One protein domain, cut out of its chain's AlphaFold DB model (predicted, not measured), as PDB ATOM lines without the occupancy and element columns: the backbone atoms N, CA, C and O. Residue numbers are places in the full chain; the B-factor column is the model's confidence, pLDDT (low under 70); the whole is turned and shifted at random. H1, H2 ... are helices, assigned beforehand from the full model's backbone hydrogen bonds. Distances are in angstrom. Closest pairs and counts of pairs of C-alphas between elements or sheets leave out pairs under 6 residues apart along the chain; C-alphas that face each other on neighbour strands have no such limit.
ATOM      1  N   HIS A   2     216.930 336.178 200.916       68.94
ATOM      2  CA  HIS A   2     215.576 336.665 201.239       68.94
ATOM      3  C   HIS A   2     214.623 335.486 201.515       68.94
ATOM      4  O   HIS A   2     214.234 334.832 200.549       68.94
ATOM      5  N   PRO A   3     214.231 335.204 202.775       76.94
ATOM      6  CA  PRO A   3     213.358 334.067 203.094       76.94
ATOM      7  C   PRO A   3     211.956 334.225 202.483       76.94
ATOM      8  O   PRO A   3     211.518 333.337 201.755       76.94
ATOM      9  N   HIS A   4     211.345 335.412 202.602       80.81
ATOM     10  CA  HIS A   4     210.016 335.714 202.044       80.81
ATOM     11  C   HIS A   4     209.894 335.450 200.528       80.81
ATOM     12  O   HIS A   4     208.805 335.179 200.026       80.81
ATOM     13  N   SER A   5     211.001 335.518 199.776       77.94
ATOM     14  CA  SER A   5     211.015 335.179 198.346       77.94
ATOM     15  C   SER A   5     210.905 333.672 198.103       77.94
ATOM     16  O   SER A   5     210.244 333.265 197.154       77.94
ATOM     17  N   PHE A   6     211.507 332.842 198.960       81.44
ATOM     18  CA  PHE A   6     211.353 331.386 198.899       81.44
ATOM     19  C   PHE A   6     209.971 330.952 199.398       81.44
ATOM     20  O   PHE A   6     209.331 330.155 198.727       81.44
ATOM     21  N   GLU A   7     209.455 331.552 200.474       85.94
ATOM     22  CA  GLU A   7     208.081 331.320 200.962       85.94
ATOM     23  C   GLU A   7     207.009 331.651 199.905       85.94
ATOM     24  O   GLU A   7     205.963 331.006 199.834       85.94
ATOM     25  N   MET A   8     207.247 332.673 199.075       85.62
ATOM     26  CA  MET A   8     206.357 333.021 197.965       85.62
ATOM     27  C   MET A   8     206.444 332.004 196.818       85.62
ATOM     28  O   MET A   8     205.416 331.627 196.262       85.62
ATOM     29  N   LEU A   9     207.650 331.529 196.484       85.12
ATOM     30  CA  LEU A   9     207.837 330.460 195.499       85.12
ATOM     31  C   LEU A   9     207.226 329.134 195.975       85.12
ATOM     32  O   LEU A   9     206.633 328.426 195.168       85.12
ATOM     33  N   GLU A  10     207.309 328.822 197.267       86.88
ATOM     34  CA  GLU A  10     206.697 327.631 197.861       86.88
ATOM     35  C   GLU A  10     205.166 327.661 197.754       86.88
ATOM     36  O   GLU A  10     204.576 326.697 197.279       86.88
ATOM     37  N   LYS A  11     204.519 328.804 198.011       89.50
ATOM     38  CA  LYS A  11     203.071 328.958 197.761       89.50
ATOM     39  C   LYS A  11     202.703 328.697 196.294       89.50
ATOM     40  O   LYS A  11     201.733 327.999 196.017       89.50
ATOM     41  N   PHE A  12     203.509 329.172 195.339       88.31
ATOM     42  CA  PHE A  12     203.301 328.841 193.922       88.31
ATOM     43  C   PHE A  12     203.610 327.369 193.578       88.31
ATOM     44  O   PHE A  12     203.002 326.841 192.646       88.31
ATOM     45  N   LYS A  13     204.520 326.690 194.291       87.94
ATOM     46  CA  LYS A  13     204.781 325.239 194.165       87.94
ATOM     47  C   LYS A  13     203.555 324.437 194.615       87.94
ATOM     48  O   LYS A  13     203.081 323.577 193.869       87.94
ATOM     49  N   ASP A  14     203.024 324.771 195.787       89.38
ATOM     50  CA  ASP A  14     201.899 324.085 196.426       89.38
ATOM     51  C   ASP A  14     200.582 324.301 195.657       89.38
ATOM     52  O   ASP A  14     199.790 323.375 195.515       89.38
ATOM     53  N   GLU A  15     200.385 325.482 195.055       90.56
ATOM     54  CA  GLU A  15     199.284 325.750 194.113       90.56
ATOM     55  C   GLU A  15     199.487 325.130 192.708       90.56
ATOM     56  O   GLU A  15     198.669 325.352 191.816       90.56
ATOM     57  N   HIS A  16     200.579 324.390 192.469       86.38
ATOM     58  CA  HIS A  16     200.970 323.828 191.162       86.38
ATOM     59  C   HIS A  16     201.117 324.871 190.031       86.38
ATOM     60  O   HIS A  16     200.888 324.592 188.853       86.38
ATOM     61  N   ARG A  17     201.530 326.092 190.385       87.88
ATOM     62  CA  ARG A  17     201.723 327.236 189.476       87.88
ATOM     63  C   ARG A  17     203.195 327.571 189.211       87.88
ATOM     64  O   ARG A  17     203.473 328.364 188.312       87.88
ATOM     65  N   LEU A  18     204.136 326.989 189.960       88.44
ATOM     66  CA  LEU A  18     205.575 327.182 189.770       88.44
ATOM     67  C   LEU A  18     206.174 326.154 188.800       88.44
ATOM     68  O   LEU A  18     206.156 324.955 189.066       88.44
ATOM     69  N   TYR A  19     206.825 326.642 187.745       89.19
ATOM     70  CA  TYR A  19     207.665 325.840 186.854       89.19
ATOM     71  C   TYR A  19     209.030 326.511 186.718       89.19
ATOM     72  O   TYR A  19     209.110 327.685 186.360       89.19
ATOM     73  N   LEU A  20     210.113 325.783 186.998       88.12
ATOM     74  CA  LEU A  20     211.470 326.328 186.910       88.12
ATOM     75  C   LEU A  20     212.123 325.977 185.572       88.12
ATOM     76  O   LEU A  20     212.149 324.813 185.180       88.12
ATOM     77  N   ILE A  21     212.739 326.958 184.913       87.50
ATOM     78  CA  ILE A  21     213.660 326.734 183.788       87.50
ATOM     79  C   ILE A  21     215.087 326.979 184.291       87.50
ATOM     80  O   ILE A  21     215.332 327.961 184.989       87.50
ATOM     81  N   TYR A  22     216.042 326.101 183.967       84.94
ATOM     82  CA  TYR A  22     217.435 326.283 184.398       84.94
ATOM     83  C   TYR A  22     218.287 327.055 183.373       84.94
ATOM     84  O   TYR A  22     218.239 326.818 182.162       84.94
ATOM     85  N   GLY A  23     219.108 327.982 183.876       81.62
ATOM     86  CA  GLY A  23     220.085 328.742 183.093       81.62
ATOM     87  C   GLY A  23     221.496 328.144 183.113       81.62
ATOM     88  O   GLY A  23     221.788 327.205 183.850       81.62
ATOM     89  N   ASN A  24     222.412 328.745 182.350       79.31
ATOM     90  CA  ASN A  24     223.836 328.371 182.314       79.31
ATOM     91  C   ASN A  24     224.546 328.550 183.669       79.31
ATOM     92  O   ASN A  24     225.501 327.833 183.958       79.31
ATOM     93  N   HIS A  25     224.081 329.488 184.497       76.25
ATOM     94  CA  HIS A  25     224.572 329.692 185.864       76.25
ATOM     95  C   HIS A  25     224.045 328.633 186.848       76.25
ATOM     96  O   HIS A  25     224.622 328.435 187.911       76.25
ATOM     97  N   ASP A  26     222.983 327.923 186.465       75.75
ATOM     98  CA  ASP A  26     222.141 327.091 187.325       75.75
ATOM     99  C   ASP A  26     222.149 325.611 186.908       75.75
ATOM    100  O   ASP A  26     221.285 324.832 187.305       75.75
ATOM    101  N   MET A  27     223.140 325.184 186.117       80.44
ATOM    102  CA  MET A  27     223.208 323.842 185.513       80.44
ATOM    103  C   MET A  27     223.151 322.676 186.518       80.44
ATOM    104  O   MET A  27     222.834 321.554 186.124       80.44
ATOM    105  N   VAL A  28     223.399 322.916 187.811       80.62
ATOM    106  CA  VAL A  28     223.165 321.937 188.893       80.62
ATOM    107  C   VAL A  28     221.690 321.527 189.008       80.62
ATOM    108  O   VAL A  28     221.405 320.365 189.294       80.62
ATOM    109  N   LYS A  29     220.755 322.431 188.682       83.50
ATOM    110  CA  LYS A  29     219.307 322.179 188.638       83.50
ATOM    111  C   LYS A  29     218.908 321.192 187.529       83.50
ATOM    112  O   LYS A  29     217.828 320.625 187.590       83.50
ATOM    113  N   LYS A  30     219.787 320.878 186.566       85.50
ATOM    114  CA  LYS A  30     219.568 319.756 185.629       85.50
ATOM    115  C   LYS A  30     219.513 318.394 186.348       85.50
ATOM    116  O   LYS A  30     218.953 317.439 185.818       85.50
ATOM    117  N   ASN A  31     220.106 318.270 187.539       86.50
ATOM    118  CA  ASN A  31     220.068 317.035 188.317       86.50
ATOM    119  C   ASN A  31     218.757 316.943 189.123       86.50
ATOM    120  O   ASN A  31     218.533 317.713 190.059       86.50
ATOM    121  N   ALA A  32     217.918 315.954 188.808       85.81
ATOM    122  CA  ALA A  32     216.656 315.710 189.507       85.81
ATOM    123  C   ALA A  32     216.838 315.428 191.014       85.81
ATOM    124  O   ALA A  32     216.019 315.869 191.817       85.81
ATOM    125  N   ALA A  33     217.930 314.772 191.423       85.94
ATOM    126  CA  ALA A  33     218.233 314.540 192.837       85.94
ATOM    127  C   ALA A  33     218.656 315.828 193.569       85.94
ATOM    128  O   ALA A  33     218.380 315.978 194.758       85.94
ATOM    129  N   PHE A  34     219.276 316.786 192.866       87.69
ATOM    130  CA  PHE A  34     219.541 318.122 193.412       87.69
ATOM    131  C   PHE A  34     218.230 318.898 193.594       87.69
ATOM    132  O   PHE A  34     217.988 319.437 194.671       87.69
ATOM    133  N   CYS A  35     217.353 318.889 192.582       86.00
ATOM    134  CA  CYS A  35     216.026 319.506 192.666       86.00
ATOM    135  C   CYS A  35     215.208 318.943 193.834       86.00
ATOM    136  O   CYS A  35     214.790 319.701 194.704       86.00
ATOM    137  N   LYS A  36     215.067 317.613 193.916       84.88
ATOM    138  CA  LYS A  36     214.323 316.942 194.991       84.88
ATOM    139  C   LYS A  36     214.894 317.219 196.389       84.88
ATOM    140  O   LYS A  36     214.144 317.209 197.353       84.88
ATOM    141  N   LYS A  37     216.204 317.467 196.521       84.75
ATOM    142  CA  LYS A  37     216.834 317.755 197.821       84.75
ATOM    143  C   LYS A  37     216.717 319.221 198.264       84.75
ATOM    144  O   LYS A  37     216.703 319.468 199.465       84.75
ATOM    145  N   TYR A  38     216.701 320.178 197.332       82.50
ATOM    146  CA  TYR A  38     216.883 321.606 197.654       82.50
ATOM    147  C   TYR A  38     215.801 322.556 197.125       82.50
ATOM    148  O   TYR A  38     215.841 323.737 197.455       82.50
ATOM    149  N   MET A  39     214.881 322.087 196.279       78.62
ATOM    150  CA  MET A  39     213.812 322.916 195.698       78.62
ATOM    151  C   MET A  39     212.437 322.237 195.707       78.62
ATOM    152  O   MET A  39     211.441 322.936 195.583       78.62
ATOM    153  N   ASP A  40     212.377 320.903 195.803       85.19
ATOM    154  CA  ASP A  40     211.137 320.102 195.803       85.19
ATOM    155  C   ASP A  40     210.264 320.254 194.527       85.19
ATOM    156  O   ASP A  40     209.168 319.718 194.417       85.19
ATOM    157  N   VAL A  41     210.797 320.924 193.501       85.38
ATOM    158  CA  VAL A  41     210.194 321.114 192.176       85.38
ATOM    159  C   VAL A  41     211.233 320.793 191.088       85.38
ATOM    160  O   VAL A  41     212.397 321.190 191.221       85.38
ATOM    161  N   PRO A  42     210.880 320.052 190.019       86.50
ATOM    162  CA  PRO A  42     211.786 319.806 188.898       86.50
ATOM    163  C   PRO A  42     212.104 321.094 188.126       86.50
ATOM    164  O   PRO A  42     211.245 321.955 187.937       86.50
ATOM    165  N   ALA A  43     213.337 321.198 187.626       87.38
ATOM    166  CA  ALA A  43     213.748 322.263 186.715       87.38
ATOM    167  C   ALA A  43     213.956 321.733 185.291       87.38
ATOM    168  O   ALA A  43     214.626 320.723 185.068       87.38
ATOM    169  N   TYR A  44     213.408 322.453 184.317       87.88
ATOM    170  CA  TYR A  44     213.324 322.057 182.916       87.88
ATOM    171  C   TYR A  44     214.350 322.813 182.043       87.88
ATOM    172  O   TYR A  44     214.740 323.937 182.370       87.88
ATOM    173  N   PRO A  45     214.786 322.252 180.897       84.88
ATOM    174  CA  PRO A  45     215.597 322.981 179.910       84.88
ATOM    175  C   PRO A  45     214.794 324.058 179.151       84.88
ATOM    176  O   PRO A  45     215.370 324.956 178.531       84.88
TER     177      PRO A  45
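AT A GLANCE: This is residues 2 to 45 of the 211 residues of the protein "Metallophos_2 domain-containing protein" of Eubacterium plexicaudatum ASF492 (UniProt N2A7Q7). Look for an open, loosely filled frame: the longest helix, H1, makes one side, and the stretch of residues 15 to 26 crosses from its end to a small pair of short helices, H2 and H3. After H3 the last residues fold back beside that stretch, where residues 43 to 44 pair with residues 20 to 21, parallel, in a run too short to be named. The printed part has 44 residues, with three named helices in the order H1, H2, H3 and no named strand; the class is all helix. By its radius of gyration of the C-alphas, 10.5 A, the whole is compact, and it spans 24 by 22 by 17 A.

HOW THE PARTS SIT: Begin with H1, residues 3 to 14, which touches no helix. It is apart from H2, residues 27 to 30, and from H3, residues 32 to 38. H2 and H3 are close but not clearly touching; look at Lys 29 and Cys 35, whose C-alphas are their closest at 5.8 A. In H1 and H3 every O i to N i+4 pair is within hydrogen-bond range; H2 is too short for such a pair, and its one O i to N i+3 pair is within range.

IN THESE COORDINATES: Find C-alpha 3 at (213.358, 334.067, 203.094); from there H1 runs 16.6 A to C-alpha 14 at (201.899, 324.085, 196.426). H2 goes from Met 27 to Lys 30, 5.5 A. H3 runs 10.1 A from Ala 32 to Tyr 38, where C-alpha 38 stands at (216.883, 321.606, 197.654).

THE WHOLE: The two C-alphas farthest apart are those of Glu 15 and Asn 24, 27.4 A. The link from H1 to H2, 12 residues, is long, and the link from H2 to H3, one residue, is tight. The printed part has no cut. The mean pLDDT of the printed part is 84.3, and residue 2 alone is under 70.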